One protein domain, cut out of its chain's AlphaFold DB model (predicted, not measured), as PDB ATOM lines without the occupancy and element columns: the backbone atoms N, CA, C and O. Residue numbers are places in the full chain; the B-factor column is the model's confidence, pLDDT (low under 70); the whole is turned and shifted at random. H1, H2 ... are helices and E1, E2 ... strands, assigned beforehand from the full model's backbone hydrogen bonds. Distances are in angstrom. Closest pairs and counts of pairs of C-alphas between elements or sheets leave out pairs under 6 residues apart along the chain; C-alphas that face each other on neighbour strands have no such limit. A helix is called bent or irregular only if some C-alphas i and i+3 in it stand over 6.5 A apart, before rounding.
ATOM      1  N   SER A  77     594.836 303.567 500.845       87.56
ATOM      2  CA  SER A  77     595.187 303.543 499.421       87.56
ATOM      3  C   SER A  77     595.950 302.276 499.029       87.56
ATOM      4  O   SER A  77     595.750 301.786 497.923       87.56
ATOM      5  N   GLY A  78     596.806 301.752 499.911       89.75
ATOM      6  CA  GLY A  78     597.511 300.486 499.705       89.75
ATOM      7  C   GLY A  78     596.549 299.309 499.551       89.75
ATOM      8  O   GLY A  78     596.657 298.583 498.572       89.75
ATOM      9  N   LEU A  79     595.557 299.189 500.441       89.62
ATOM     10  CA  LEU A  79     594.534 298.133 500.384       89.62
ATOM     11  C   LEU A  79     593.639 298.231 499.136       89.62
ATOM     12  O   LEU A  79     593.250 297.214 498.572       89.62
ATOM     13  N   ILE A  80     593.334 299.448 498.669       91.31
ATOM     14  CA  ILE A  80     592.597 299.645 497.406       91.31
ATOM     15  C   ILE A  80     593.426 299.158 496.209       91.31
ATOM     16  O   ILE A  80     592.885 298.543 495.294       91.31
ATOM     17  N   MET A  81     594.733 299.438 496.197       91.00
ATOM     18  CA  MET A  81     595.625 298.972 495.130       91.00
ATOM     19  C   MET A  81     595.838 297.458 495.178       91.00
ATOM     20  O   MET A  81     595.899 296.836 494.126       91.00
ATOM     21  N   GLU A  82     595.906 296.874 496.376       92.44
ATOM     22  CA  GLU A  82     595.978 295.424 496.578       92.44
ATOM     23  C   GLU A  82     594.748 294.724 495.994       92.44
ATOM     24  O   GLU A  82     594.895 293.803 495.199       92.44
ATOM     25  N   PHE A  83     593.542 295.222 496.292       93.69
ATOM     26  CA  PHE A  83     592.319 294.697 495.686       93.69
ATOM     27  C   PHE A  83     592.359 294.763 494.156       93.69
ATOM     28  O   PHE A  83     592.051 293.778 493.499       93.69
ATOM     29  N   LYS A  84     592.756 295.906 493.580       91.69
ATOM     30  CA  LYS A  84     592.811 296.064 492.118       91.69
ATOM     31  C   LYS A  84     593.814 295.115 491.468       91.69
ATOM     32  O   LYS A  84     593.488 294.529 490.447       91.69
ATOM     33  N   ALA A  85     594.986 294.938 492.076       90.50
ATOM     34  CA  ALA A  85     595.985 293.993 491.589       90.50
ATOM     35  C   ALA A  85     595.463 292.548 491.646       90.50
ATOM     36  O   ALA A  85     595.537 291.839 490.650       90.50
ATOM     37  N   ASN A  86     594.868 292.138 492.770       90.69
ATOM     38  CA  ASN A  86     594.289 290.798 492.909       90.69
ATOM     39  C   ASN A  86     593.128 290.578 491.925       90.69
ATOM     40  O   ASN A  86     592.956 289.477 491.416       90.69
ATOM     41  N   PHE A  87     592.349 291.623 491.634       89.69
ATOM     42  CA  PHE A  87     591.232 291.560 490.693       89.69
ATOM     43  C   PHE A  87     591.709 291.424 489.242       89.69
ATOM     44  O   PHE A  87     591.115 290.676 488.471       89.69
ATOM     45  N   GLU A  88     592.796 292.110 488.875       87.44
ATOM     46  CA  GLU A  88     593.450 291.963 487.568       87.44
ATOM     47  C   GLU A  88     594.082 290.574 487.395       87.44
ATOM     48  O   GLU A  88     594.038 290.027 486.298       87.44
ATOM     49  N   LEU A  89     594.603 289.987 488.478       85.81
ATOM     50  CA  LEU A  89     595.167 288.631 488.522       85.81
ATOM     51  C   LEU A  89     594.117 287.528 488.745       85.81
ATOM     52  O   LEU A  89     594.485 286.391 489.004       85.81
ATOM     53  N   LEU A  90     592.819 287.858 488.732       84.81
ATOM     54  CA  LEU A  90     591.717 286.906 488.946       84.81
ATOM     55  C   LEU A  90     591.809 286.097 490.263       84.81
ATOM     56  O   LEU A  90     591.151 285.069 490.431       84.81
ATOM     57  N   GLU A  91     592.549 286.594 491.260       88.25
ATOM     58  CA  GLU A  91     592.670 285.988 492.589       88.25
ATOM     59  C   GLU A  91     591.467 286.374 493.465       88.25
ATOM     60  O   GLU A  91     591.548 287.153 494.420       88.25
ATOM     61  N   PHE A  92     590.301 285.841 493.111       89.75
ATOM     62  CA  PHE A  92     589.005 286.225 493.673       89.75
ATOM     63  C   PHE A  92     588.863 286.016 495.185       89.75
ATOM     64  O   PHE A  92     588.245 286.837 495.870       89.75
ATOM     65  N   GLU A  93     589.450 284.949 495.723       89.44
ATOM     66  CA  GLU A  93     589.461 284.707 497.167       89.44
ATOM     67  C   GLU A  93     590.284 285.781 497.900       89.44
ATOM     68  O   GLU A  93     589.829 286.355 498.893       89.44
ATOM     69  N   ASN A  94     591.444 286.148 497.352       90.25
ATOM     70  CA  ASN A  94     592.272 287.219 497.901       90.25
ATOM     71  C   ASN A  94     591.570 288.578 497.782       90.25
ATOM     72  O   ASN A  94     591.598 289.360 498.730       90.25
ATOM     73  N   CYS A  95     590.851 288.836 496.683       92.44
ATOM     74  CA  CYS A  95     590.026 290.038 496.525       92.44
ATOM     75  C   CYS A  95     589.012 290.205 497.666       92.44
ATOM     76  O   CYS A  95     588.859 291.304 498.208       92.44
ATOM     77  N   TYR A  96     588.339 289.119 498.059       92.31
ATOM     78  CA  TYR A  96     587.375 289.130 499.157       92.31
ATOM     79  C   TYR A  96     588.036 289.502 500.496       92.31
ATOM     80  O   TYR A  96     587.553 290.401 501.194       92.31
ATOM     81  N   TYR A  97     589.178 288.896 500.836       91.88
ATOM     82  CA  TYR A  97     589.894 289.211 502.079       91.88
ATOM     83  C   TYR A  97     590.522 290.618 502.079       91.88
ATOM     84  O   TYR A  97     590.521 291.294 503.120       91.88
ATOM     85  N   SER A  98     591.003 291.106 500.930       91.69
ATOM     86  CA  SER A  98     591.484 292.486 500.783       91.69
ATOM     87  C   SER A  98     590.341 293.490 500.997       91.69
ATOM     88  O   SER A  98     590.520 294.472 501.725       91.69
ATOM     89  N   LEU A  99     589.135 293.225 500.469       92.38
ATOM     90  CA  LEU A  99     587.943 294.047 500.738       92.38
ATOM     91  C   LEU A  99     587.519 294.010 502.205       92.38
ATOM     92  O   LEU A  99     587.193 295.055 502.774       92.38
ATOM     93  N   GLN A 100     587.560 292.841 502.843       92.62
ATOM     94  CA  GLN A 100     587.227 292.704 504.261       92.62
ATOM     95  C   GLN A 100     588.168 293.544 505.132       92.62
ATOM     96  O   GLN A 100     587.739 294.296 506.015       92.62
ATOM     97  N   SER A 101     589.465 293.464 504.838       90.62
ATOM     98  CA  SER A 101     590.504 294.242 505.508       90.62
ATOM     99  C   SER A 101     590.324 295.740 505.271       90.62
ATOM    100  O   SER A 101     590.439 296.530 506.214       90.62
ATOM    101  N   LEU A 102     589.971 296.139 504.044       90.62
ATOM    102  CA  LEU A 102     589.649 297.520 503.704       90.62
ATOM    103  C   LEU A 102     588.446 298.026 504.504       90.62
ATOM    104  O   LEU A 102     588.558 299.069 505.140       90.62
ATOM    105  N   ARG A 103     587.323 297.300 504.542       89.81
ATOM    106  CA  ARG A 103     586.116 297.707 505.288       89.81
ATOM    107  C   ARG A 103     586.364 297.828 506.780       89.81
ATOM    108  O   ARG A 103     585.989 298.836 507.383       89.81
ATOM    109  N   LYS A 104     587.077 296.863 507.362       89.50
ATOM    110  CA  LYS A 104     587.516 296.934 508.759       89.50
ATOM    111  C   LYS A 104     588.367 298.182 509.002       89.50
ATOM    112  O   LYS A 104     588.117 298.935 509.940       89.50
ATOM    113  N   LYS A 105     589.322 298.468 508.109       87.31
ATOM    114  CA  LYS A 105     590.164 299.663 508.215       87.31
ATOM    115  C   LYS A 105     589.368 300.955 508.030       87.31
ATOM    116  O   LYS A 105     589.644 301.913 508.737       87.31
ATOM    117  N   LEU A 106     588.386 301.003 507.132       86.62
ATOM    118  CA  LEU A 106     587.527 302.174 506.931       86.62
ATOM    119  C   LEU A 106     586.664 302.466 508.170       86.62
ATOM    120  O   LEU A 106     586.484 303.632 508.511       86.62
ATOM    121  N   ARG A 107     586.196 301.423 508.869       83.88
ATOM    122  CA  ARG A 107     585.409 301.536 510.107       83.88
ATOM    123  C   ARG A 107     586.237 302.038 511.294       83.88
ATOM    124  O   ARG A 107     585.795 302.923 512.022       83.88
ATOM    125  N   ASP A 108     587.448 301.507 511.456       83.06
ATOM    126  CA  ASP A 108     588.278 301.735 512.647       83.06
ATOM    127  C   ASP A 108     589.204 302.969 512.531       83.06
ATOM    128  O   ASP A 108     589.837 303.386 513.505       83.06
ATOM    129  N   ASN A 109     589.344 303.565 511.342       81.12
ATOM    130  CA  ASN A 109     590.359 304.588 511.090       81.12
ATOM    131  C   ASN A 109     589.895 306.012 511.433       81.12
ATOM    132  O   ASN A 109     589.273 306.713 510.633       81.12
ATOM    133  N   ALA A 110     590.334 306.488 512.599       75.50
ATOM    134  CA  ALA A 110     590.098 307.852 513.069       75.50
ATOM    135  C   ALA A 110     590.576 308.950 512.094       75.50
ATOM    136  O   ALA A 110     590.015 310.043 512.099       75.50
ATOM    137  N   ALA A 111     591.579 308.690 511.242       77.12
ATOM    138  CA  ALA A 111     592.080 309.679 510.284       77.12
ATOM    139  C   ALA A 111     591.089 309.966 509.144       77.12
ATOM    140  O   ALA A 111     591.072 311.083 508.632       77.12
ATOM    141  N   ILE A 112     590.244 308.994 508.776       78.62
ATOM    142  CA  ILE A 112     589.190 309.168 507.762       78.62
ATOM    143  C   ILE A 112     588.063 310.026 508.328       78.62
ATOM    144  O   ILE A 112     587.628 310.968 507.668       78.62
ATOM    145  N   ASN A 113     587.663 309.770 509.577       77.06
ATOM    146  CA  ASN A 113     586.611 310.520 510.270       77.06
ATOM    147  C   ASN A 113     586.950 312.012 510.450       77.06
ATOM    148  O   ASN A 113     586.046 312.837 510.543       77.06
ATOM    149  N   LYS A 114     588.242 312.371 510.448       80.62
ATOM    150  CA  LYS A 114     588.717 313.765 510.487       80.62
ATOM    151  C   LYS A 114     588.649 314.497 509.140       80.62
ATOM    152  O   LYS A 114     588.784 315.718 509.120       80.62
ATOM    153  N   GLN A 115     588.501 313.784 508.022       82.06
ATOM    154  CA  GLN A 115     588.420 314.391 506.687       82.06
ATOM    155  C   GLN A 115     587.032 314.985 506.410       82.06
ATOM    156  O   GLN A 115     586.060 314.696 507.102       82.06
ATOM    157  N   GLY A 116     586.927 315.806 505.361       85.25
ATOM    158  CA  GLY A 116     585.644 316.355 504.922       85.25
ATOM    159  C   GLY A 116     584.656 315.268 504.477       85.25
ATOM    160  O   GLY A 116     585.048 314.265 503.877       85.25
ATOM    161  N   VAL A 117     583.362 315.510 504.703       84.50
ATOM    162  CA  VAL A 117     582.267 314.573 504.373       84.50
ATOM    163  C   VAL A 117     582.306 314.133 502.904       84.50
ATOM    164  O   VAL A 117     582.103 312.961 502.612       84.50
ATOM    165  N   SER A 118     582.650 315.035 501.977       86.31
ATOM    166  CA  SER A 118     582.791 314.713 500.547       86.31
ATOM    167  C   SER A 118     583.868 313.653 500.271       86.31
ATOM    168  O   SER A 118     583.639 312.757 499.463       86.31
ATOM    169  N   PHE A 119     585.008 313.707 500.966       87.06
ATOM    170  CA  PHE A 119     586.089 312.734 500.797       87.06
ATOM    171  C   PHE A 119     585.718 311.371 501.395       87.06
ATOM    172  O   PHE A 119     585.916 310.334 500.771       87.06
ATOM    173  N   GLN A 120     585.105 311.357 502.582       84.56
ATOM    174  CA  GLN A 120     584.576 310.122 503.174       84.56
ATOM    175  C   GLN A 120     583.538 309.477 502.249       84.56
ATOM    176  O   GLN A 120     583.567 308.270 501.996       84.56
ATOM    177  N   GLN A 121     582.652 310.304 501.684       85.75
ATOM    178  CA  GLN A 121     581.641 309.857 500.745       85.75
ATOM    179  C   GLN A 121     582.239 309.330 499.436       85.75
ATOM    180  O   GLN A 121     581.717 308.352 498.908       85.75
ATOM    181  N   SER A 122     583.328 309.896 498.917       89.06
ATOM    182  CA  SER A 122     583.964 309.341 497.720       89.06
ATOM    183  C   SER A 122     584.658 308.011 498.012       89.06
ATOM    184  O   SER A 122     584.541 307.079 497.221       89.06
ATOM    185  N   VAL A 123     585.337 307.889 499.158       87.62
ATOM    186  CA  VAL A 123     586.071 306.667 499.520       87.62
ATOM    187  C   VAL A 123     585.123 305.496 499.759       87.62
ATOM    188  O   VAL A 123     585.346 304.441 499.166       87.62
ATOM    189  N   LEU A 124     584.047 305.650 500.553       87.12
ATOM    190  CA  LEU A 124     583.143 304.501 500.735       87.12
ATOM    191  C   LEU A 124     582.325 304.210 499.471       87.12
ATOM    192  O   LEU A 124     582.029 303.054 499.241       87.12
ATOM    193  N   ALA A 125     582.029 305.203 498.620       88.81
ATOM    194  CA  ALA A 125     581.358 304.935 497.343       88.81
ATOM    195  C   ALA A 125     582.274 304.146 496.395       88.81
ATOM    196  O   ALA A 125     581.812 303.259 495.686       88.81
ATOM    197  N   HIS A 126     583.584 304.418 496.417       90.56
ATOM    198  CA  HIS A 126     584.555 303.610 495.682       90.56
ATOM    199  C   HIS A 126     584.657 302.187 496.248       90.56
ATOM    200  O   HIS A 126     584.715 301.237 495.479       90.56
ATOM    201  N   ALA A 127     584.625 302.028 497.575       90.12
ATOM    202  CA  ALA A 127     584.566 300.708 498.201       90.12
ATOM    203  C   ALA A 127     583.267 299.959 497.859       90.12
ATOM    204  O   ALA A 127     583.321 298.772 497.559       90.12
ATOM    205  N   ASP A 128     582.116 300.638 497.850       90.75
ATOM    206  CA  ASP A 128     580.822 300.062 497.456       90.75
ATOM    207  C   ASP A 128     580.857 299.609 495.985       90.75
ATOM    208  O   ASP A 128     580.419 298.506 495.667       90.75
ATOM    209  N   ALA A 129     581.473 300.400 495.099       91.50
ATOM    210  CA  ALA A 129     581.680 300.018 493.703       91.50
ATOM    211  C   ALA A 129     582.589 298.786 493.552       91.50
ATOM    212  O   ALA A 129     582.333 297.954 492.689       91.50
ATOM    213  N   MET A 130     583.619 298.625 494.391       92.38
ATOM    214  CA  MET A 130     584.472 297.427 494.364       92.38
ATOM    215  C   MET A 130     583.732 296.164 494.833       92.38
ATOM    216  O   MET A 130     583.988 295.088 494.302       92.38
ATOM    217  N   HIS A 131     582.790 296.284 495.779       92.62
ATOM    218  CA  HIS A 131     581.914 295.163 496.156       92.62
ATOM    219  C   HIS A 131     581.050 294.726 494.969       92.62
ATOM    220  O   HIS A 131     581.031 293.545 494.632       92.62
ATOM    221  N   SER A 132     580.388 295.688 494.317       93.00
ATOM    222  CA  SER A 132     579.588 295.442 493.114       93.00
ATOM    223  C   SER A 132     580.429 294.821 491.995       93.00
ATOM    224  O   SER A 132     580.038 293.797 491.458       93.00
ATOM    225  N   GLN A 133     581.632 295.334 491.718       93.12
ATOM    226  CA  GLN A 133     582.525 294.766 490.696       93.12
ATOM    227  C   GLN A 133     582.913 293.311 490.970       93.12
ATOM    228  O   GLN A 133     582.930 292.503 490.043       93.12
ATOM    229  N   LEU A 134     583.223 292.971 492.224       93.25
ATOM    230  CA  LEU A 134     583.593 291.605 492.592       93.25
ATOM    231  C   LEU A 134     582.416 290.639 492.407       93.25
ATOM    232  O   LEU A 134     582.567 289.599 491.768       93.25
ATOM    233  N   VAL A 135     581.245 290.997 492.941       93.38
ATOM    234  CA  VAL A 135     580.035 290.163 492.870       93.38
ATOM    235  C   VAL A 135     579.542 290.032 491.431       93.38
ATOM    236  O   VAL A 135     579.255 288.916 490.995       93.38
ATOM    237  N   HIS A 136     579.563 291.124 490.668       93.62
ATOM    238  CA  HIS A 136     579.224 291.116 489.252       93.62
ATOM    239  C   HIS A 136     580.126 290.163 488.477       93.62
ATOM    240  O   HIS A 136     579.642 289.367 487.673       93.62
ATOM    241  N   LYS A 137     581.438 290.158 488.767       91.38
ATOM    242  CA  LYS A 137     582.342 289.207 488.121       91.38
ATOM    243  C   LYS A 137     582.044 287.760 488.495       91.38
ATOM    244  O   LYS A 137     582.132 286.898 487.626       91.38
ATOM    245  N   PHE A 138     581.660 287.475 489.741       93.12
ATOM    246  CA  PHE A 138     581.221 286.127 490.122       93.12
ATOM    247  C   PHE A 138     579.980 285.705 489.350       93.12
ATOM    248  O   PHE A 138     579.947 284.607 488.797       93.12
ATOM    249  N   TYR A 139     578.985 286.588 489.275       92.19
ATOM    250  CA  TYR A 139     577.773 286.346 488.510       92.19
ATOM    251  C   TYR A 139     578.094 286.091 487.030       92.19
ATOM    252  O   TYR A 139     577.647 285.095 486.466       92.19
ATOM    253  N   GLU A 140     578.934 286.917 486.409       92.00
ATOM    254  CA  GLU A 140     579.364 286.772 485.015       92.00
ATOM    255  C   GLU A 140     580.100 285.445 484.760       92.00
ATOM    256  O   GLU A 140     579.765 284.719 483.824       92.00
ATOM    257  N   ILE A 141     581.057 285.078 485.619       91.00
ATOM    258  CA  ILE A 141     581.815 283.822 485.503       91.00
ATOM    259  C   ILE A 141     580.879 282.610 485.578       91.00
ATOM    260  O   ILE A 141     580.982 281.685 484.771       91.00
ATOM    261  N   ILE A 142     579.923 282.627 486.505       90.50
ATOM    262  CA  ILE A 142     578.955 281.538 486.654       90.50
ATOM    263  C   ILE A 142     578.010 281.474 485.445       90.50
ATOM    264  O   ILE A 142     577.766 280.384 484.932       90.50
ATOM    265  N   THR A 143     577.494 282.618 484.987       88.62
ATOM    266  CA  THR A 143     576.410 282.711 483.988       88.62
ATOM    267  C   THR A 143     576.857 282.660 482.528       88.62
ATOM    268  O   THR A 143     576.036 282.366 481.660       88.62
ATOM    269  N   GLN A 144     578.114 282.993 482.228       88.00
ATOM    270  CA  GLN A 144     578.622 283.060 480.851       88.00
ATOM    271  C   GLN A 144     579.694 282.008 480.563       88.00
ATOM    272  O   GLN A 144     579.821 281.558 479.421       88.00
ATOM    273  N   HIS A 145     580.449 281.599 481.587       87.25
ATOM    274  CA  HIS A 145     581.551 280.659 481.425       87.25
ATOM    275  C   HIS A 145     581.166 279.262 481.917       87.25
ATOM    276  O   HIS A 145     581.002 278.365 481.094       87.25
ATOM    277  N   PHE A 146     580.951 279.071 483.224       89.25
ATOM    278  CA  PHE A 146     580.666 277.736 483.771       89.25
ATOM    279  C   PHE A 146     579.338 277.155 483.277       89.25
ATOM    280  O   PHE A 146     579.278 275.993 482.872       89.25
ATOM    281  N   TRP A 147     578.276 277.960 483.301       89.31
ATOM    282  CA  TRP A 147     576.950 277.577 482.837       89.31
ATOM    283  C   TRP A 147     576.515 278.478 481.696       89.31
ATOM    284  O   TRP A 147     576.316 279.664 481.899       89.31
ATOM    285  N   GLN A 148     576.261 277.913 480.519       87.56
ATOM    286  CA  GLN A 148     575.651 278.641 479.405       87.56
ATOM    287  C   GLN A 148     574.240 278.107 479.193       87.56
ATOM    288  O   GLN A 148     574.037 277.047 478.592       87.56
ATOM    289  N   VAL A 149     573.257 278.833 479.722       85.25
ATOM    290  CA  VAL A 149     571.845 278.455 479.636       85.25
ATOM    291  C   VAL A 149     571.123 279.403 478.692       85.25
ATOM    292  O   VAL A 149     571.011 280.598 478.945       85.25
ATOM    293  N   THR A 150     570.612 278.851 477.601       83.56
ATOM    294  CA  THR A 150     569.756 279.542 476.637       83.56
ATOM    295  C   THR A 150     568.409 278.827 476.547       83.56
ATOM    296  O   THR A 150     568.238 277.717 477.057       83.56
ATOM    297  N   ASP A 151     567.447 279.426 475.846       77.75
ATOM    298  CA  ASP A 151     566.151 278.789 475.567       77.75
ATOM    299  C   ASP A 151     566.267 277.479 474.760       77.75
ATOM    300  O   ASP A 151     565.311 276.699 474.709       77.75
ATOM    301  N   GLU A 152     567.411 277.252 474.108       81.44
ATOM    302  CA  GLU A 152     567.653 276.145 473.177       81.44
ATOM    303  C   GLU A 152     568.749 275.183 473.647       81.44
ATOM    304  O   GLU A 152     568.870 274.082 473.109       81.44
ATOM    305  N   SER A 153     569.555 275.552 474.647       85.94
ATOM    306  CA  SER A 153     570.612 274.680 475.151       85.94
ATOM    307  C   SER A 153     571.008 274.960 476.593       85.94
ATOM    308  O   SER A 153     571.103 276.113 477.002       85.94
ATOM    309  N   ILE A 154     571.363 273.905 477.322       87.88
ATOM    310  CA  ILE A 154     572.060 273.993 478.609       87.88
ATOM    311  C   ILE A 154     573.448 273.387 478.422       87.88
ATOM    312  O   ILE A 154     573.556 272.211 478.076       87.88
ATOM    313  N   ALA A 155     574.497 274.173 478.632       87.38
ATOM    314  CA  ALA A 155     575.879 273.719 478.558       87.38
ATOM    315  C   ALA A 155     576.604 273.952 479.886       87.38
ATOM    316  O   ALA A 155     576.379 274.972 480.541       87.38
ATOM    317  N   PHE A 156     577.453 272.997 480.258       88.56
ATOM    318  CA  PHE A 156     578.287 273.063 481.452       88.56
ATOM    319  C   PHE A 156     579.741 272.747 481.109       88.56
ATOM    320  O   PHE A 156     580.030 271.726 480.472       88.56
ATOM    321  N   GLU A 157     580.647 273.608 481.567       86.62
ATOM    322  CA  GLU A 157     582.095 273.432 481.451       86.62
ATOM    323  C   GLU A 157     582.718 273.459 482.853       86.62
ATOM    324  O   GLU A 157     582.527 274.429 483.577       86.62
ATOM    325  N   PRO A 158     583.436 272.406 483.285       85.00
ATOM    326  CA  PRO A 158     583.997 272.350 484.637       85.00
ATOM    327  C   PRO A 158     585.267 273.193 484.819       85.00
ATOM    328  O   PRO A 158     585.598 273.524 485.958       85.00
ATOM    329  N   ILE A 159     585.971 273.501 483.726       86.06
ATOM    330  CA  ILE A 159     587.214 274.280 483.697       86.06
ATOM    331  C   ILE A 159     587.051 275.337 482.613       86.06
ATOM    332  O   ILE A 159     586.708 274.990 481.480       86.06
ATOM    333  N   VAL A 160     587.275 276.602 482.961       86.00
ATOM    334  CA  VAL A 160     587.113 277.737 482.046       86.00
ATOM    335  C   VAL A 160     588.392 278.565 482.006       86.00
ATOM    336  O   VAL A 160     588.949 278.883 483.050       86.00
ATOM    337  N   GLY A 161     588.849 278.921 480.806       81.12
ATOM    338  CA  GLY A 161     589.966 279.848 480.623       81.12
ATOM    339  C   GLY A 161     589.469 281.292 480.648       81.12
ATOM    340  O   GLY A 161     588.610 281.658 479.839       81.12
ATOM    341  N   LEU A 162     589.983 282.108 481.569       78.06
ATOM    342  CA  LEU A 162     589.621 283.518 481.722       78.06
ATOM    343  C   LEU A 162     590.812 284.438 481.398       78.06
ATOM    344  O   LEU A 162     591.955 284.148 481.741       78.06
ATOM    345  N   GLY A 163     590.523 285.576 480.757       67.19
ATOM    346  CA  GLY A 163     591.506 286.626 480.455       67.19
ATOM    347  C   GLY A 163     592.366 286.387 479.206       67.19
ATOM    348  O   GLY A 163     592.301 285.339 478.566       67.19
ATOM    349  N   ASP A 164     593.180 287.390 478.860       64.00
ATOM    350  CA  ASP A 164     594.098 287.348 477.707       64.00
ATOM    351  C   ASP A 164     595.224 286.311 477.900       64.00
ATOM    352  O   ASP A 164     595.717 285.738 476.925       64.00
ATOM    353  N   ASP A 165     595.572 286.022 479.159       61.22
ATOM    354  CA  ASP A 165     596.606 285.059 479.553       61.22
ATOM    355  C   ASP A 165     596.071 283.622 479.744       61.22
ATOM    356  O   ASP A 165     596.857 282.704 479.973       61.22
ATOM    357  N   SER A 166     594.759 283.401 479.550       65.00
ATOM    358  CA  SER A 166     594.096 282.085 479.626       65.00
ATOM    359  C   SER A 166     594.347 281.343 480.947       65.00
ATOM    360  O   SER A 166     594.790 280.195 480.945       65.00
ATOM    361  N   GLU A 167     594.073 281.989 482.081       75.06
ATOM    362  CA  GLU A 167     594.156 281.318 483.380       75.06
ATOM    363  C   GLU A 167     592.980 280.349 483.553       75.06
ATOM    364  O   GLU A 167     591.816 280.726 483.387       75.06
ATOM    365  N   ASP A 168     593.292 279.090 483.870       82.81
ATOM    366  CA  ASP A 168     592.298 278.038 484.078       82.81
ATOM    367  C   ASP A 168     591.651 278.183 485.462       82.81
ATOM    368  O   ASP A 168     592.319 278.086 486.496       82.81
ATOM    369  N   LEU A 169     590.330 278.367 485.488       85.50
ATOM    370  CA  LEU A 169     589.529 278.408 486.705       85.50
ATOM    371  C   LEU A 169     588.671 277.144 486.830       85.50
ATOM    372  O   LEU A 169     587.809 276.864 485.991       85.50
ATOM    373  N   ASP A 170     588.870 276.406 487.922       88.50
ATOM    374  CA  ASP A 170     588.099 275.207 488.247       88.50
ATOM    375  C   ASP A 170     586.775 275.550 488.954       88.50
ATOM    376  O   ASP A 170     586.742 276.274 489.953       88.50
ATOM    377  N   TYR A 171     585.674 274.937 488.508       90.00
ATOM    378  CA  TYR A 171     584.335 275.169 489.063       90.00
ATOM    379  C   TYR A 171     584.199 274.776 490.541       90.00
ATOM    380  O   TYR A 171     583.591 275.496 491.331       90.00
ATOM    381  N   VAL A 172     584.738 273.614 490.938       89.25
ATOM    382  CA  VAL A 172     584.526 273.065 492.291       89.25
ATOM    383  C   VAL A 172     585.182 273.927 493.379       89.25
ATOM    384  O   VAL A 172     584.473 274.282 494.325       89.25
ATOM    385  N   PRO A 173     586.476 274.298 493.284       90.06
ATOM    386  CA  PRO A 173     587.098 275.212 494.242       90.06
ATOM    387  C   PRO A 173     586.400 276.574 494.272       90.06
ATOM    388  O   PRO A 173     586.076 277.064 495.352       90.06
ATOM    389  N   PHE A 174     586.086 277.136 493.100       91.19
ATOM    390  CA  PHE A 174     585.443 278.443 492.981       91.19
ATOM    391  C   PHE A 174     584.066 278.486 493.663       91.19
ATOM    392  O   PHE A 174     583.804 279.347 494.503       91.19
ATOM    393  N   MET A 175     583.196 277.515 493.373       90.12
ATOM    394  CA  MET A 175     581.869 277.451 493.991       90.12
ATOM    395  C   MET A 175     581.922 277.111 495.482       90.12
ATOM    396  O   MET A 175     581.081 277.596 496.235       90.12
ATOM    397  N   SER A 176     582.901 276.313 495.921       89.56
ATOM    398  CA  SER A 176     583.093 276.008 497.347       89.56
ATOM    399  C   SER A 176     583.478 277.260 498.135       89.56
ATOM    400  O   SER A 176     582.950 277.481 499.222       89.56
ATOM    401  N   PHE A 177     584.347 278.104 497.571       91.69
ATOM    402  CA  PHE A 177     584.676 279.413 498.135       91.69
ATOM    403  C   PHE A 177     583.428 280.302 498.241       91.69
ATOM    404  O   PHE A 177     583.152 280.841 499.313       91.69
ATOM    405  N   ILE A 178     582.630 280.404 497.172       90.75
ATOM    406  CA  ILE A 178     581.406 281.218 497.185       90.75
ATOM    407  C   ILE A 178     580.424 280.725 498.256       90.75
ATOM    408  O   ILE A 178     579.888 281.523 499.022       90.75
ATOM    409  N   GLU A 179     580.199 279.416 498.342       89.12
ATOM    410  CA  GLU A 179     579.295 278.822 499.329       89.12
ATOM    411  C   GLU A 179     579.763 279.079 500.766       89.12
ATOM    412  O   GLU A 179     578.978 279.524 501.596       89.12
ATOM    413  N   GLN A 180     581.054 278.896 501.046       90.06
ATOM    414  CA  GLN A 180     581.614 279.119 502.381       90.06
ATOM    415  C   GLN A 180     581.565 280.585 502.816       90.06
ATOM    416  O   GLN A 180     581.292 280.860 503.984       90.06
ATOM    417  N   GLN A 181     581.846 281.520 501.906       89.38
ATOM    418  CA  GLN A 181     581.968 282.935 502.260       89.38
ATOM    419  C   GLN A 181     580.638 283.686 502.245       89.38
ATOM    420  O   GLN A 181     580.434 284.563 503.081       89.38
ATOM    421  N   PHE A 182     579.742 283.362 501.309       88.25
ATOM    422  CA  PHE A 182     578.487 284.097 501.114       88.25
ATOM    423  C   PHE A 182     577.256 283.354 501.652       88.25
ATOM    424  O   PHE A 182     576.234 283.993 501.893       88.25
ATOM    425  N   TYR A 183     577.347 282.034 501.861       89.19
ATOM    426  CA  TYR A 183     576.209 281.169 502.203       89.19
ATOM    427  C   TYR A 183     576.558 280.138 503.288       89.19
ATOM    428  O   TYR A 183     576.149 278.981 503.197       89.19
ATOM    429  N   SER A 184     577.302 280.538 504.325       79.69
ATOM    430  CA  SER A 184     577.805 279.628 505.370       79.69
ATOM    431  C   SER A 184     576.715 278.790 506.053       79.69
ATOM    432  O   SER A 184     576.956 277.634 506.390       79.69
ATOM    433  N   ASP A 185     575.513 279.353 506.205       78.81
ATOM    434  CA  ASP A 185     574.350 278.688 506.810       78.81
ATOM    435  C   ASP A 185     573.350 278.142 505.765       78.81
ATOM    436  O   ASP A 185     572.248 277.710 506.105       78.81
ATOM    437  N   GLY A 186     573.708 278.163 504.476       77.81
ATOM    438  CA  GLY A 186     572.850 277.713 503.376       77.81
ATOM    439  C   GLY A 186     571.775 278.718 502.940       77.81
ATOM    440  O   GLY A 186     570.869 278.350 502.192       77.81
ATOM    441  N   PHE A 187     571.862 279.975 503.379       82.62
ATOM    442  CA  PHE A 187     571.032 281.095 502.923       82.62
ATOM    443  C   PHE A 187     571.862 282.383 502.840       82.62
ATOM    444  O   PHE A 187     572.947 282.466 503.412       82.62
ATOM    445  N   LEU A 188     571.358 283.386 502.113       85.56
ATOM    446  CA  LEU A 188     571.986 284.706 502.045       85.56
ATOM    447  C   LEU A 188     571.636 285.515 503.302       85.56
ATOM    448  O   LEU A 188     570.494 285.953 503.454       85.56
ATOM    449  N   ASP A 189     572.602 285.730 504.197       83.00
ATOM    450  CA  ASP A 189     572.415 286.629 505.341       83.00
ATOM    451  C   ASP A 189     572.550 288.093 504.897       83.00
ATOM    452  O   ASP A 189     573.622 288.550 504.496       83.00
ATOM    453  N   ALA A 190     571.464 288.858 505.006       80.56
ATOM    454  CA  ALA A 190     571.461 290.288 504.701       80.56
ATOM    455  C   ALA A 190     572.370 291.108 505.643       80.56
ATOM    456  O   ALA A 190     572.759 292.224 505.299       80.56
ATOM    457  N   ASN A 191     572.728 290.564 506.813       83.31
ATOM    458  CA  ASN A 191     573.643 291.195 507.767       83.31
ATOM    459  C   ASN A 191     575.116 290.847 507.517       83.31
ATOM    460  O   ASN A 191     575.990 291.356 508.227       83.31
ATOM    461  N   LEU A 192     575.415 290.001 506.524       87.62
ATOM    462  CA  LEU A 192     576.785 289.651 506.174       87.62
ATOM    463  C   LEU A 192     577.563 290.923 505.815       87.62
ATOM    464  O   LEU A 192     577.061 291.778 505.086       87.62
ATOM    465  N   TRP A 193     578.803 291.053 506.297       89.56
ATOM    466  CA  TRP A 193     579.592 292.290 506.177       89.56
ATOM    467  C   TRP A 193     579.715 292.808 504.732       89.56
ATOM    468  O   TRP A 193     579.763 294.018 504.521       89.56
ATOM    469  N   ILE A 194     579.725 291.913 503.734       88.00
ATOM    470  CA  ILE A 194     579.806 292.278 502.312       88.00
ATOM    471  C   ILE A 194     578.594 293.112 501.856       88.00
ATOM    472  O   ILE A 194     578.754 293.974 500.997       88.00
ATOM    473  N   ILE A 195     577.417 292.903 502.462       88.56
ATOM    474  CA  ILE A 195     576.178 293.654 502.211       88.56
ATOM    475  C   ILE A 195     575.997 294.735 503.281       88.56
ATOM    476  O   ILE A 195     575.767 295.897 502.950       88.56
ATOM    477  N   GLY A 196     576.115 294.371 504.560       86.00
ATOM    478  CA  GLY A 196     575.813 295.237 505.701       86.00
ATOM    479  C   GLY A 196     576.732 296.455 505.840       86.00
ATOM    480  O   GLY A 196     576.305 297.480 506.369       86.00
ATOM    481  N   ASP A 197     577.968 296.383 505.332       87.12
ATOM    482  CA  ASP A 197     578.912 297.510 505.372       87.12
ATOM    483  C   ASP A 197     578.778 298.469 504.176       87.12
ATOM    484  O   ASP A 197     579.484 299.488 504.119       87.12
ATOM    485  N   MET A 198     577.922 298.146 503.202       87.81
ATOM    486  CA  MET A 198     577.603 299.028 502.081       87.81
ATOM    487  C   MET A 198     576.565 300.070 502.493       87.81
ATOM    488  O   MET A 198     575.753 299.858 503.396       87.81
ATOM    489  N   ARG A 199     576.559 301.224 501.819       84.44
ATOM    490  CA  ARG A 199     575.481 302.197 502.021       84.44
ATOM    491  C   ARG A 199     574.204 301.726 501.337       84.44
ATOM    492  O   ARG A 199     574.251 301.299 500.187       84.44
ATOM    493  N   ALA A 200     573.077 301.930 502.015       80.19
ATOM    494  CA  ALA A 200     571.757 301.752 501.426       80.19
ATOM    495  C   ALA A 200     571.614 302.601 500.158       80.19
ATOM    496  O   ALA A 200     571.768 303.827 500.194       80.19
ATOM    497  N   GLY A 201     571.361 301.933 499.035       85.38
ATOM    498  CA  GLY A 201     571.330 302.551 497.720       85.38
ATOM    499  C   GLY A 201     571.413 301.528 496.584       85.38
ATOM    500  O   GLY A 201     571.524 300.328 496.834       85.38
ATOM    501  N   PRO A 202     571.424 302.003 495.327       87.62
ATOM    502  CA  PRO A 202     571.275 301.147 494.149       87.62
ATOM    503  C   PRO A 202     572.391 300.106 494.007       87.62
ATOM    504  O   PRO A 202     572.136 298.992 493.573       87.62
ATOM    505  N   THR A 203     573.619 300.435 494.418       88.50
ATOM    506  CA  THR A 203     574.760 299.506 494.369       88.50
ATOM    507  C   THR A 203     574.623 298.351 495.359       88.50
ATOM    508  O   THR A 203     575.129 297.266 495.101       88.50
ATOM    509  N   GLN A 204     573.975 298.577 496.508       90.94
ATOM    510  CA  GLN A 204     573.704 297.511 497.473       90.94
ATOM    511  C   GLN A 204     572.582 296.605 496.957       90.94
ATOM    512  O   GLN A 204     572.711 295.386 497.028       90.94
ATOM    513  N   ASP A 205     571.525 297.193 496.390       89.75
ATOM    514  CA  ASP A 205     570.414 296.443 495.798       89.75
ATOM    515  C   ASP A 205     570.885 295.548 494.639       89.75
ATOM    516  O   ASP A 205     570.455 294.402 494.533       89.75
ATOM    517  N   GLU A 206     571.811 296.036 493.806       91.12
ATOM    518  CA  GLU A 206     572.431 295.275 492.712       91.12
ATOM    519  C   GLU A 206     573.233 294.072 493.231       91.12
ATOM    520  O   GLU A 206     573.014 292.947 492.782       91.12
ATOM    521  N   VAL A 207     574.075 294.271 494.252       91.81
ATOM    522  CA  VAL A 207     574.821 293.180 494.905       91.81
ATOM    523  C   VAL A 207     573.877 292.139 495.511       91.81
ATOM    524  O   VAL A 207     574.088 290.938 495.350       91.81
ATOM    525  N   ILE A 208     572.818 292.579 496.197       90.38
ATOM    526  CA  ILE A 208     571.812 291.682 496.777       90.38
ATOM    527  C   ILE A 208     571.095 290.899 495.672       90.38
ATOM    528  O   ILE A 208     570.855 289.702 495.829       90.38
ATOM    529  N   PHE A 209     570.736 291.553 494.568       91.88
ATOM    530  CA  PHE A 209     570.071 290.913 493.439       91.88
ATOM    531  C   PHE A 209     570.950 289.826 492.810       91.88
ATOM    532  O   PHE A 209     570.491 288.696 492.650       91.88
ATOM    533  N   GLU A 210     572.216 290.131 492.518       92.81
ATOM    534  CA  GLU A 210     573.151 289.180 491.910       92.81
ATOM    535  C   GLU A 210     573.471 288.003 492.837       92.81
ATOM    536  O   GLU A 210     573.440 286.855 492.396       92.81
ATOM    537  N   LEU A 211     573.695 288.245 494.134       91.88
ATOM    538  CA  LEU A 211     573.889 287.164 495.106       91.88
ATOM    539  C   LEU A 211     572.639 286.278 495.208       91.88
ATOM    540  O   LEU A 211     572.734 285.054 495.122       91.88
ATOM    541  N   ASN A 212     571.442 286.863 495.290       90.38
ATOM    542  CA  ASN A 212     570.210 286.071 495.278       90.38
ATOM    543  C   ASN A 212     570.037 285.266 493.981       90.38
ATOM    544  O   ASN A 212     569.582 284.122 494.039       90.38
ATOM    545  N   ALA A 213     570.421 285.817 492.827       90.00
ATOM    546  CA  ALA A 213     570.398 285.097 491.556       90.00
ATOM    547  C   ALA A 213     571.382 283.912 491.564       90.00
ATOM    548  O   ALA A 213     570.995 282.795 491.226       90.00
ATOM    549  N   ILE A 214     572.617 284.101 492.050       90.69
ATOM    550  CA  ILE A 214     573.592 283.008 492.238       90.69
ATOM    551  C   ILE A 214     573.004 281.908 493.132       90.69
ATOM    552  O   ILE A 214     573.067 280.718 492.802       90.69
ATOM    553  N   PHE A 215     572.380 282.297 494.245       89.25
ATOM    554  CA  PHE A 215     571.781 281.364 495.192       89.25
ATOM    555  C   PHE A 215     570.601 280.576 494.618       89.25
ATOM    556  O   PHE A 215     570.523 279.351 494.760       89.25
ATOM    557  N   HIS A 216     569.650 281.248 493.974       87.69
ATOM    558  CA  HIS A 216     568.455 280.588 493.461       87.69
ATOM    559  C   HIS A 216     568.724 279.800 492.176       87.69
ATOM    560  O   HIS A 216     568.275 278.652 492.058       87.69
ATOM    561  N   ASP A 217     569.477 280.367 491.238       87.56
ATOM    562  CA  ASP A 217     569.577 279.825 489.885       87.56
ATOM    563  C   ASP A 217     570.716 278.826 489.719       87.56
ATOM    564  O   ASP A 217     570.567 277.898 488.923       87.56
ATOM    565  N   TYR A 218     571.789 278.942 490.509       87.62
ATOM    566  CA  TYR A 218     572.997 278.125 490.344       87.62
ATOM    567  C   TYR A 218     573.282 277.222 491.548       87.62
ATOM    568  O   TYR A 218     573.493 276.028 491.351       87.62
ATOM    569  N   LEU A 219     573.175 277.719 492.789       86.12
ATOM    570  CA  LEU A 219     573.294 276.867 493.990       86.12
ATOM    571  C   LEU A 219     572.089 275.934 494.158       86.12
ATOM    572  O   LEU A 219     572.234 274.729 494.346       86.12
TER     573      LEU A 219
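This is residues 77 to 219 of the 811 residues of the protein "DSL1 (YNL258C)" of Zygosaccharomyces parabailii (UniProt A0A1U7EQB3). What does the model look like at first sight? One long helix, H4, runs most of the length of an elongated body, with the helical hairpin H1 and H2 packed along it as an up-and-down bundle of three and with H7 along another side. Two small strand hairpins, E1 E2 and E3 E4, sit at the end of H4 where residue 146 is, while the turn with H3 lies at its other end, so that residues 113 to 119 and 149 to 154 stick out at opposite ends. What is it made of, and how large is it? The printed part has 143 residues, mostly helix, with seven named helices and four named strands in the order H1 H2 H3 H4 E1 E2 E3 E4 H5 H6 H7; both two-stranded sheets, E1 - E2 and E3 - E4, are antiparallel. It is compact, with a radius of gyration of the C-alphas of 16.4 A, and spans 56 by 32 by 25 A.

Where do the first helices run? H1 holds residues 77 to 88, 16.7 A long, from C-alpha 77 at (595.187, 303.543, 499.421); H2 holds 92 to 108, 24.5 A, and H3 holds 110 to 113. H4 holds 117 to 146, 42.2 A, beginning at (582.267, 314.573, 504.373), and is only just irregular: C-alphas 143 and 146 are 6.6 A apart. Which strands follow? They are E1, residues 147 to 149, E2, 153 to 156, E3, 159 to 162, and E4, 167 to 170. What comes last? H5 holds residues 171 to 182, 16.1 A, and H6 holds 193 to 196. H7 holds 202 to 219, 24.4 A, ending at (573.294, 276.867, 493.990); it is neither bent nor irregular, but only just, with C-alphas 216 and 219 at 6.1 A.

How is the bundle of H1, H2 and H4 arranged? H1 and H2, a helical hairpin, touch at a shallow tilt of 17 degrees, opposite ways, the closest C-alphas being those of Phe 83 and Cys 95 at 5.3 A. H4 touches H2 with residues 124 to 134 alone, opposite ways at a shallow tilt of 19 degrees, closest at the C-alphas of Leu 99 and His 131, 7.7 A. What else touches H4, and where is H3? With residues 128 to 142 alone H4 touches H7, the same way at a shallow tilt of 22 degrees, the closest C-alphas being those of Ser 132 and Val 207 at 5.6 A. H6 and H7 only just touch, with 3 pairs of C-alphas within 8 A, closest at Ile 195 and Gln 204, 6.6 A. H3 and H4 are close but not clearly touching, closest at the C-alphas of Ile 112 and Gln 120, 6.6 A. How do the strands and H5 stand? In the hairpin E1 and E2, N 148 and O 155 are 2.9 A apart, within hydrogen-bond range; in the hairpin E3 and E4, N 169 and O 160 are at 2.8 A. E2 runs on into E3 across a break of 2 residues, at 91 degrees. H5 and H7 are near each other, with 10 pairs of C-alphas within 10 A. Are the helix backbones complete? Every O i to N i+4 pair is within hydrogen-bond range in H1, H2 and H5, against 25 of 26 in H4 and 13 of 14 in H7; H3 and H6 are too short for such a pair.

Which C-alphas are farthest apart? Those of Lys 114 and Glu 152, at 57.0 A. Is the printed part whole? It has no cut, and no link is long; H5 to H6, with 10 residues between them, is short and the others are tight. Where is confidence low? Residues 163 to 166 are under 70, while the mean pLDDT of the printed part is 87.1.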